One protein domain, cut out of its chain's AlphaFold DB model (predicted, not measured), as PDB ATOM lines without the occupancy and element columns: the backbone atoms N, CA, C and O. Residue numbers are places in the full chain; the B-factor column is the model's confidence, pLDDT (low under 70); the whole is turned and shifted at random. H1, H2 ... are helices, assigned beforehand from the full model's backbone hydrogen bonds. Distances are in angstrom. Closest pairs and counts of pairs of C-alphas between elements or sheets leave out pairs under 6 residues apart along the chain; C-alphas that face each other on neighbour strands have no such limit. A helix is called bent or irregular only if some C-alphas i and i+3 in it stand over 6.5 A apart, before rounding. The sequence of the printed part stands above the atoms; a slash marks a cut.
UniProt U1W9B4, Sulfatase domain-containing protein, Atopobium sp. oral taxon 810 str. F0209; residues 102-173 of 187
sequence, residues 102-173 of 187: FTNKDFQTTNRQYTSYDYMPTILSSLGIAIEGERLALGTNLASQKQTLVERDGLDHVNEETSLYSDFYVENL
ATOM      1  N   PHE A 102     -27.650  10.536  -1.009       95.94
ATOM      2  CA  PHE A 102     -26.918  10.904  -2.227       95.94
ATOM      3  C   PHE A 102     -27.161  12.373  -2.589       95.94
ATOM      4  O   PHE A 102     -28.317  12.802  -2.703       95.94
ATOM      5  N   THR A 103     -26.080  13.128  -2.781       90.19
ATOM      6  CA  THR A 103     -26.117  14.548  -3.166       90.19
ATOM      7  C   THR A 103     -26.508  14.718  -4.630       90.19
ATOM      8  O   THR A 103     -27.310  15.591  -4.958       90.19
ATOM      9  N   ASN A 104     -26.003  13.845  -5.500       90.00
ATOM     10  CA  ASN A 104     -26.439  13.754  -6.883       90.00
ATOM     11  C   ASN A 104     -27.776  12.999  -6.975       90.00
ATOM     12  O   ASN A 104     -27.945  11.942  -6.369       90.00
ATOM     13  N   LYS A 105     -28.726  13.546  -7.738       89.56
ATOM     14  CA  LYS A 105     -30.026  12.916  -8.033       89.56
ATOM     15  C   LYS A 105     -30.164  12.490  -9.492       89.56
ATOM     16  O   LYS A 105     -31.095  11.762  -9.813       89.56
ATOM     17  N   ASP A 106     -29.247  12.929 -10.345       91.88
ATOM     18  CA  ASP A 106     -29.197  12.572 -11.753       91.88
ATOM     19  C   ASP A 106     -28.091  11.534 -11.955       91.88
ATOM     20  O   ASP A 106     -26.922  11.867 -12.165       91.88
ATOM     21  N   PHE A 107     -28.443  10.262 -11.789       92.75
ATOM     22  CA  PHE A 107     -27.574   9.114 -12.035       92.75
ATOM     23  C   PHE A 107     -28.417   7.895 -12.416       92.75
ATOM     24  O   PHE A 107     -29.602   7.806 -12.095       92.75
ATOM     25  N   GLN A 108     -27.800   6.940 -13.107       92.56
ATOM     26  CA  GLN A 108     -28.473   5.699 -13.483       92.56
ATOM     27  C   GLN A 108     -28.615   4.778 -12.267       92.56
ATOM     28  O   GLN A 108     -27.627   4.436 -11.622       92.56
ATOM     29  N   THR A 109     -29.844   4.351 -11.984       90.62
ATOM     30  CA  THR A 109     -30.181   3.482 -10.844       90.62
ATOM     31  C   THR A 109     -30.313   2.006 -11.218       90.62
ATOM     32  O   THR A 109     -30.454   1.163 -10.338       90.62
ATOM     33  N   THR A 110     -30.275   1.681 -12.511       91.19
ATOM     34  CA  THR A 110     -30.465   0.326 -13.047       91.19
ATOM     35  C   THR A 110     -29.484   0.058 -14.181       91.19
ATOM     36  O   THR A 110     -29.152   0.984 -14.919       91.19
ATOM     37  N   ASN A 111     -29.098  -1.206 -14.375       90.38
ATOM     38  CA  ASN A 111     -28.277  -1.680 -15.503       90.38
ATOM     39  C   ASN A 111     -26.889  -1.017 -15.635       90.38
ATOM     40  O   ASN A 111     -26.307  -1.013 -16.718       90.38
ATOM     41  N   ARG A 112     -26.353  -0.471 -14.537       93.31
ATOM     42  CA  ARG A 112     -24.941  -0.079 -14.418       93.31
ATOM     43  C   ARG A 112     -24.080  -1.335 -14.314       93.31
ATOM     44  O   ARG A 112     -24.485  -2.285 -13.646       93.31
ATOM     45  N   GLN A 113     -22.896  -1.323 -14.915       94.88
ATOM     46  CA  GLN A 113     -21.916  -2.395 -14.723       94.88
ATOM     47  C   GLN A 113     -21.010  -2.018 -13.549       94.88
ATOM     48  O   GLN A 113     -20.448  -0.921 -13.522       94.88
ATOM     49  N   TYR A 114     -20.891  -2.887 -12.548       95.25
ATOM     50  CA  TYR A 114     -20.182  -2.575 -11.306       95.25
ATOM     51  C   TYR A 114     -19.538  -3.815 -10.687       95.25
ATOM     52  O   TYR A 114     -19.891  -4.946 -11.017       95.25
ATOM     53  N   THR A 115     -18.600  -3.596  -9.766       94.88
ATOM     54  CA  THR A 115     -17.980  -4.661  -8.965       94.88
ATOM     55  C   THR A 115     -18.036  -4.338  -7.477       94.88
ATOM     56  O   THR A 115     -18.531  -3.292  -7.051       94.88
ATOM     57  N   SER A 116     -17.482  -5.231  -6.654       94.44
ATOM     58  CA  SER A 116     -17.342  -4.994  -5.219       94.44
ATOM     59  C   SER A 116     -16.505  -3.752  -4.884       94.44
ATOM     60  O   SER A 116     -16.701  -3.158  -3.821       94.44
ATOM     61  N   TYR A 117     -15.626  -3.302  -5.789       95.69
ATOM     62  CA  TYR A 117     -14.826  -2.089  -5.603       95.69
ATOM     63  C   TYR A 117     -15.694  -0.835  -5.478       95.69
ATOM     64  O   TYR A 117     -15.370   0.071  -4.711       95.69
ATOM     65  N   ASP A 118     -16.820  -0.791  -6.187       97.50
ATOM     66  CA  ASP A 118     -17.686   0.383  -6.259       97.50
ATOM     67  C   ASP A 118     -18.541   0.576  -4.990       97.50
ATOM     68  O   ASP A 118     -19.058   1.671  -4.747       97.50
ATOM     69  N   TYR A 119     -18.661  -0.440  -4.123       96.94
ATOM     70  CA  TYR A 119     -19.475  -0.332  -2.907       96.94
ATOM     71  C   TYR A 119     -18.925   0.680  -1.908       96.94
ATOM     72  O   TYR A 119     -19.699   1.479  -1.395       96.94
ATOM     73  N   MET A 120     -17.617   0.694  -1.633       96.88
ATOM     74  CA  MET A 120     -17.048   1.596  -0.623       96.88
ATOM     75  C   MET A 120     -17.358   3.080  -0.905       96.88
ATOM     76  O   MET A 120     -17.946   3.730  -0.034       96.88
ATOM     77  N   PRO A 121     -17.029   3.646  -2.087       97.88
ATOM     78  CA  PRO A 121     -17.375   5.034  -2.376       97.88
ATOM     79  C   PRO A 121     -18.891   5.260  -2.440       97.88
ATOM     80  O   PRO A 121     -19.376   6.295  -1.986       97.88
ATOM     81  N   THR A 122     -19.667   4.288  -2.926       97.81
ATOM     82  CA  THR A 122     -21.131   4.418  -2.987       97.81
ATOM     83  C   THR A 122     -21.763   4.458  -1.595       97.81
ATOM     84  O   THR A 122     -22.624   5.295  -1.335       97.81
ATOM     85  N   ILE A 123     -21.314   3.615  -0.662       97.75
ATOM     86  CA  ILE A 123     -21.789   3.599   0.728       97.75
ATOM     87  C   ILE A 123     -21.459   4.929   1.410       97.75
ATOM     88  O   ILE A 123     -22.342   5.531   2.013       97.75
ATOM     89  N   LEU A 124     -20.235   5.442   1.269       97.56
ATOM     90  CA  LEU A 124     -19.865   6.747   1.832       97.56
ATOM     91  C   LEU A 124     -20.720   7.884   1.248       97.56
ATOM     92  O   LEU A 124     -21.278   8.686   2.000       97.56
ATOM     93  N   SER A 125     -20.912   7.910  -0.073       97.50
ATOM     94  CA  SER A 125     -21.798   8.884  -0.724       97.50
ATOM     95  C   SER A 125     -23.254   8.752  -0.260       97.50
ATOM     96  O   SER A 125     -23.945   9.754  -0.072       97.50
ATOM     97  N   SER A 126     -23.720   7.529   0.017       97.56
ATOM     98  CA  SER A 126     -25.071   7.264   0.538       97.56
ATOM     99  C   SER A 126     -25.292   7.778   1.965       97.56
ATOM    100  O   SER A 126     -26.436   7.865   2.412       97.56
ATOM    101  N   LEU A 127     -24.219   8.150   2.667       97.19
ATOM    102  CA  LEU A 127     -24.244   8.833   3.963       97.19
ATOM    103  C   LEU A 127     -24.108  10.363   3.828       97.19
ATOM    104  O   LEU A 127     -24.020  11.060   4.835       97.19
ATOM    105  N   GLY A 128     -24.077  10.893   2.600       96.06
ATOM    106  CA  GLY A 128     -23.906  12.321   2.320       96.06
ATOM    107  C   GLY A 128     -22.451  12.798   2.358       96.06
ATOM    108  O   GLY A 128     -22.207  14.004   2.386       96.06
ATOM    109  N   ILE A 129     -21.476  11.883   2.367       95.94
ATOM    110  CA  ILE A 129     -20.049  12.225   2.371       95.94
ATOM    111  C   ILE A 129     -19.606  12.531   0.936       95.94
ATOM    112  O   ILE A 129     -19.773  11.708   0.037       95.94
ATOM    113  N   ALA A 130     -19.020  13.711   0.727       94.81
ATOM    114  CA  ALA A 130     -18.417  14.078  -0.549       94.81
ATOM    115  C   ALA A 130     -17.087  13.337  -0.751       94.81
ATOM    116  O   ALA A 130     -16.252  13.289   0.154       94.81
ATOM    117  N   ILE A 131     -16.888  12.785  -1.947       95.00
ATOM    118  CA  ILE A 131     -15.683  12.050  -2.331       95.00
ATOM    119  C   ILE A 131     -15.066  12.774  -3.517       95.00
ATOM    120  O   ILE A 131     -15.711  12.956  -4.551       95.00
ATOM    121  N   GLU A 132     -13.814  13.195  -3.370       94.56
ATOM    122  CA  GLU A 132     -13.102  13.876  -4.444       94.56
ATOM    123  C   GLU A 132     -13.049  12.993  -5.700       94.56
ATOM    124  O   GLU A 132     -12.683  11.819  -5.653       94.56
ATOM    125  N   GLY A 133     -13.477  13.550  -6.833       95.94
ATOM    126  CA  GLY A 133     -13.482  12.845  -8.113       95.94
ATOM    127  C   GLY A 133     -14.464  11.672  -8.223       95.94
ATOM    128  O   GLY A 133     -14.434  10.992  -9.250       95.94
ATOM    129  N   GLU A 134     -15.336  11.448  -7.228       97.44
ATOM    130  CA  GLU A 134     -16.291  10.327  -7.170       97.44
ATOM    131  C   GLU A 134     -15.620   8.941  -7.155       97.44
ATOM    132  O   GLU A 134     -16.212   7.944  -7.579       97.44
ATOM    133  N   ARG A 135     -14.365   8.863  -6.690       97.19
ATOM    134  CA  ARG A 135     -13.564   7.632  -6.677       97.19
ATOM    135  C   ARG A 135     -12.824   7.451  -5.364       97.19
ATOM    136  O   ARG A 135     -12.322   8.409  -4.784       97.19
ATOM    137  N   LEU A 136     -12.715   6.203  -4.924       96.50
ATOM    138  CA  LEU A 136     -11.891   5.825  -3.781       96.50
ATOM    139  C   LEU A 136     -11.292   4.440  -4.027       96.50
ATOM    140  O   LEU A 136     -12.024   3.496  -4.317       96.50
ATOM    141  N   ALA A 137      -9.965   4.328  -3.910       93.00
ATOM    142  CA  ALA A 137      -9.220   3.155  -4.371       93.00
ATOM    143  C   ALA A 137      -9.596   2.801  -5.829       93.00
ATOM    144  O   ALA A 137      -9.567   3.677  -6.692       93.00
ATOM    145  N   LEU A 138      -9.955   1.546  -6.108       95.25
ATOM    146  CA  LEU A 138     -10.411   1.094  -7.432       95.25
ATOM    147  C   LEU A 138     -11.902   1.374  -7.690       95.25
ATOM    148  O   LEU A 138     -12.388   1.172  -8.799       95.25
ATOM    149  N   GLY A 139     -12.633   1.828  -6.672       97.50
ATOM    150  CA  GLY A 139     -14.073   2.015  -6.724       97.50
ATOM    151  C   GLY A 139     -14.508   3.344  -7.318       97.50
ATOM    152  O   GLY A 139     -13.850   4.378  -7.170       97.50
ATOM    153  N   THR A 140     -15.696   3.328  -7.907       97.88
ATOM    154  CA  THR A 140     -16.422   4.494  -8.409       97.88
ATOM    155  C   THR A 140     -17.738   4.626  -7.662       97.88
ATOM    156  O   THR A 140     -18.442   3.644  -7.450       97.88
ATOM    157  N   ASN A 141     -18.108   5.843  -7.274       97.69
ATOM    158  CA  ASN A 141     -19.428   6.090  -6.714       97.69
ATOM    159  C   ASN A 141     -20.515   5.809  -7.768       97.69
ATOM    160  O   ASN A 141     -20.610   6.519  -8.777       97.69
ATOM    161  N   LEU A 142     -21.370   4.817  -7.517       97.06
ATOM    162  CA  LEU A 142     -22.478   4.449  -8.401       97.06
ATOM    163  C   LEU A 142     -23.570   5.524  -8.456       97.06
ATOM    164  O   LEU A 142     -24.297   5.604  -9.441       97.06
ATOM    165  N   ALA A 143     -23.638   6.411  -7.459       96.25
ATOM    166  CA  ALA A 143     -24.514   7.581  -7.481       96.25
ATOM    167  C   ALA A 143     -23.943   8.767  -8.287       96.25
ATOM    168  O   ALA A 143     -24.488   9.871  -8.261       96.25
ATOM    169  N   SER A 144     -22.846   8.564  -9.020       95.69
ATOM    170  CA  SER A 144     -22.266   9.558  -9.926       95.69
ATOM    171  C   SER A 144     -22.517   9.217 -11.399       95.69
ATOM    172  O   SER A 144     -22.908   8.100 -11.741       95.69
ATOM    173  N   GLN A 145     -22.232  10.178 -12.280       94.44
ATOM    174  CA  GLN A 145     -22.196   9.999 -13.740       94.44
ATOM    175  C   GLN A 145     -20.833   9.476 -14.243       94.44
ATOM    176  O   GLN A 145     -20.568   9.462 -15.444       94.44
ATOM    177  N   LYS A 146     -19.910   9.107 -13.344       96.38
ATOM    178  CA  LYS A 146     -18.610   8.550 -13.730       96.38
ATOM    179  C   LYS A 146     -18.761   7.069 -14.058       96.38
ATOM    180  O   LYS A 146     -19.372   6.329 -13.292       96.38
ATOM    181  N   GLN A 147     -18.134   6.657 -15.158       97.31
ATOM    182  CA  GLN A 147     -18.024   5.247 -15.521       97.31
ATOM    183  C   GLN A 147     -17.228   4.481 -14.458       97.31
ATOM    184  O   GLN A 147     -16.177   4.961 -14.016       97.31
ATOM    185  N   THR A 148     -17.694   3.298 -14.068       97.75
ATOM    186  CA  THR A 148     -16.890   2.337 -13.302       97.75
ATOM    187  C   THR A 148     -15.689   1.858 -14.125       97.75
ATOM    188  O   THR A 148     -15.599   2.121 -15.327       97.75
ATOM    189  N   LEU A 149     -14.733   1.165 -13.494       97.69
ATOM    190  CA  LEU A 149     -13.633   0.543 -14.245       97.69
ATOM    191  C   LEU A 149     -14.169  -0.474 -15.261       97.69
ATOM    192  O   LEU A 149     -13.742  -0.476 -16.410       97.69
ATOM    193  N   VAL A 150     -15.169  -1.268 -14.869       97.38
ATOM    194  CA  VAL A 150     -15.787  -2.266 -15.752       97.38
ATOM    195  C   VAL A 150     -16.579  -1.613 -16.885       97.38
ATOM    196  O   VAL A 150     -16.534  -2.101 -18.007       97.38
ATOM    197  N   GLU A 151     -17.253  -0.484 -16.649       97.50
ATOM    198  CA  GLU A 151     -17.941   0.266 -17.715       97.50
ATOM    199  C   GLU A 151     -16.977   0.882 -18.733       97.50
ATOM    200  O   GLU A 151     -17.351   1.077 -19.891       97.50
ATOM    201  N   ARG A 152     -15.765   1.239 -18.300       97.31
ATOM    202  CA  ARG A 152     -14.753   1.867 -19.152       97.31
ATOM    203  C   ARG A 152     -13.953   0.834 -19.941       97.31
ATOM    204  O   ARG A 152     -13.779   1.011 -21.144       97.31
ATOM    205  N   ASP A 153     -13.481  -0.212 -19.265       97.50
ATOM    206  CA  ASP A 153     -12.463  -1.117 -19.805       97.50
ATOM    207  C   ASP A 153     -12.961  -2.555 -20.026       97.50
ATOM    208  O   ASP A 153     -12.294  -3.343 -20.692       97.50
ATOM    209  N   GLY A 154     -14.138  -2.902 -19.502       97.06
ATOM    210  CA  GLY A 154     -14.681  -4.260 -19.547       97.06
ATOM    211  C   GLY A 154     -14.178  -5.157 -18.412       97.06
ATOM    212  O   GLY A 154     -13.094  -4.971 -17.860       97.06
ATOM    213  N   LEU A 155     -14.994  -6.151 -18.047       94.50
ATOM    214  CA  LEU A 155     -14.737  -7.021 -16.893       94.50
ATOM    215  C   LEU A 155     -13.463  -7.859 -17.057       94.50
ATOM    216  O   LEU A 155     -12.680  -7.955 -16.116       94.50
ATOM    217  N   ASP A 156     -13.242  -8.431 -18.244       96.38
ATOM    218  CA  ASP A 156     -12.086  -9.296 -18.508       96.38
ATOM    219  C   ASP A 156     -10.766  -8.542 -18.333       96.38
ATOM    220  O   ASP A 156      -9.866  -9.031 -17.652       96.38
ATOM    221  N   HIS A 157     -10.680  -7.320 -18.863       97.19
ATOM    222  CA  HIS A 157      -9.486  -6.491 -18.727       97.19
ATOM    223  C   HIS A 157      -9.248  -6.072 -17.274       97.19
ATOM    224  O   HIS A 157      -8.133  -6.168 -16.772       97.19
ATOM    225  N   VAL A 158     -10.303  -5.660 -16.559       96.44
ATOM    226  CA  VAL A 158     -10.186  -5.319 -15.132       96.44
ATOM    227  C   VAL A 158      -9.708  -6.524 -14.315       96.44
ATOM    228  O   VAL A 158      -8.852  -6.366 -13.444       96.44
ATOM    229  N   ASN A 159     -10.214  -7.727 -14.592       94.81
ATOM    230  CA  ASN A 159      -9.771  -8.952 -13.923       94.81
ATOM    231  C   ASN A 159      -8.311  -9.292 -14.243       94.81
ATOM    232  O   ASN A 159      -7.559  -9.649 -13.337       94.81
ATOM    233  N   GLU A 160      -7.899  -9.165 -15.506       96.38
ATOM    234  CA  GLU A 160      -6.515  -9.393 -15.923       96.38
ATOM    235  C   GLU A 160      -5.562  -8.457 -15.170       96.38
ATOM    236  O   GLU A 160      -4.678  -8.930 -14.456       96.38
ATOM    237  N   GLU A 161      -5.809  -7.148 -15.224       94.50
ATOM    238  CA  GLU A 161      -4.948  -6.132 -14.607       94.50
ATOM    239  C   GLU A 161      -4.900  -6.241 -13.076       94.50
ATOM    240  O   GLU A 161      -3.848  -6.061 -12.462       94.50
ATOM    241  N   THR A 162      -6.020  -6.576 -12.429       91.69
ATOM    242  CA  THR A 162      -6.059  -6.737 -10.963       91.69
ATOM    243  C   THR A 162      -5.451  -8.052 -10.478       91.69
ATOM    244  O   THR A 162      -5.113  -8.162  -9.299       91.69
ATOM    245  N   SER A 163      -5.264  -9.033 -11.367       91.50
ATOM    246  CA  SER A 163      -4.568 -10.288 -11.059       91.50
ATOM    247  C   SER A 163      -3.043 -10.170 -11.128       91.50
ATOM    248  O   SER A 163      -2.330 -11.063 -10.655       91.50
ATOM    249  N   LEU A 164      -2.532  -9.079 -11.709       92.50
ATOM    250  CA  LEU A 164      -1.103  -8.880 -11.883       92.50
ATOM    251  C   LEU A 164      -0.392  -8.746 -10.540       92.50
ATOM    252  O   LEU A 164      -0.830  -8.077  -9.602       92.50
ATOM    253  N   TYR A 165       0.773  -9.377 -10.478       91.00
ATOM    254  CA  TYR A 165       1.656  -9.261  -9.336       91.00
ATOM    255  C   TYR A 165       2.212  -7.831  -9.235       91.00
ATOM    256  O   TYR A 165       2.638  -7.240 -10.227       91.00
ATOM    257  N   SER A 166       2.244  -7.288  -8.017       89.31
ATOM    258  CA  SER A 166       2.768  -5.953  -7.739       89.31
ATOM    259  C   SER A 166       3.759  -6.013  -6.583       89.31
ATOM    260  O   SER A 166       3.357  -6.235  -5.439       89.31
ATOM    261  N   ASP A 167       5.040  -5.755  -6.870       91.38
ATOM    262  CA  ASP A 167       6.081  -5.625  -5.838       91.38
ATOM    263  C   ASP A 167       5.682  -4.579  -4.800       91.38
ATOM    264  O   ASP A 167       5.777  -4.811  -3.599       91.38
ATOM    265  N   PHE A 168       5.121  -3.453  -5.252       88.38
ATOM    266  CA  PHE A 168       4.635  -2.421  -4.349       88.38
ATOM    267  C   PHE A 168       3.566  -2.953  -3.384       88.38
ATOM    268  O   PHE A 168       3.673  -2.725  -2.177       88.38
ATOM    269  N   TYR A 169       2.548  -3.660  -3.893       86.00
ATOM    270  CA  TYR A 169       1.485  -4.241  -3.067       86.00
ATOM    271  C   TYR A 169       2.046  -5.255  -2.067       86.00
ATOM    272  O   TYR A 169       1.728  -5.187  -0.877       86.00
ATOM    273  N   VAL A 170       2.917  -6.155  -2.526       87.44
ATOM    274  CA  VAL A 170       3.530  -7.171  -1.667       87.44
ATOM    275  C   VAL A 170       4.362  -6.514  -0.574       87.44
ATOM    276  O   VAL A 170       4.081  -6.729   0.600       87.44
ATOM    277  N   GLU A 171       5.311  -5.657  -0.940       89.56
ATOM    278  CA  GLU A 171       6.302  -5.102  -0.017       89.56
ATOM    279  C   GLU A 171       5.729  -4.069   0.962       89.56
ATOM    280  O   GLU A 171       6.251  -3.917   2.066       89.56
ATOM    281  N   ASN A 172       4.669  -3.346   0.582       85.94
ATOM    282  CA  ASN A 172       4.172  -2.204   1.364       85.94
ATOM    283  C   ASN A 172       2.808  -2.442   2.021       85.94
ATOM    284  O   ASN A 172       2.498  -1.783   3.024       85.94
ATOM    285  N   LEU A 173       1.982  -3.329   1.453       83.19
ATOM    286  CA  LEU A 173       0.604  -3.559   1.893       83.19
ATOM    287  C   LEU A 173       0.394  -4.968   2.461       83.19
ATOM    288  O   LEU A 173      -0.232  -5.078   3.514       83.19
TER     289      LEU A 173
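What this domain is: This is residues 102 to 173 of the 187 residues of the protein "Sulfatase domain-containing protein" of Atopobium sp. oral taxon 810 str. F0209 (UniProt U1W9B4). Look for a body of loops that holds H1 and the short H2, with an arm: H3 leads away from it, and residues 163 to 173, of which 167 to 173 belong to H4, stick out. The printed part has 72 residues with four named helices, H1 to H4, and no named strand; it is all helix, though under half, 32 of 72, lie in named elements. It is elongated, 40 by 25 by 16 A, and only just loose, close to compact, with a radius of gyration of the C-alphas of 13.5 A.

Where its parts are: Residues 102 to 115 hold no named element. Find C-alpha 116 at (-17.342, -4.994, -5.219); H1 runs from there to 126, 15.6 A, only just irregular, with C-alphas 117 and 120 6.6 A apart. H2 is residues 149 to 153, H3 155 to 163, 12.2 A, and H4 167 to 173, ending at (0.604, -3.559, 1.893).

How they stand to each other: H2 and H3 are close but not clearly touching, their closest C-alphas, Val 150 and Val 158, 6.4 A apart. H1 and H4 are apart. Every O i to N i+4 pair is within hydrogen-bond range in H2, H3 and H4, and 5 of 7 in H1.

The domain as a whole: The printed part has no cut. The H1 to H2 link, 22 residues, is long. No printed residue is under 70.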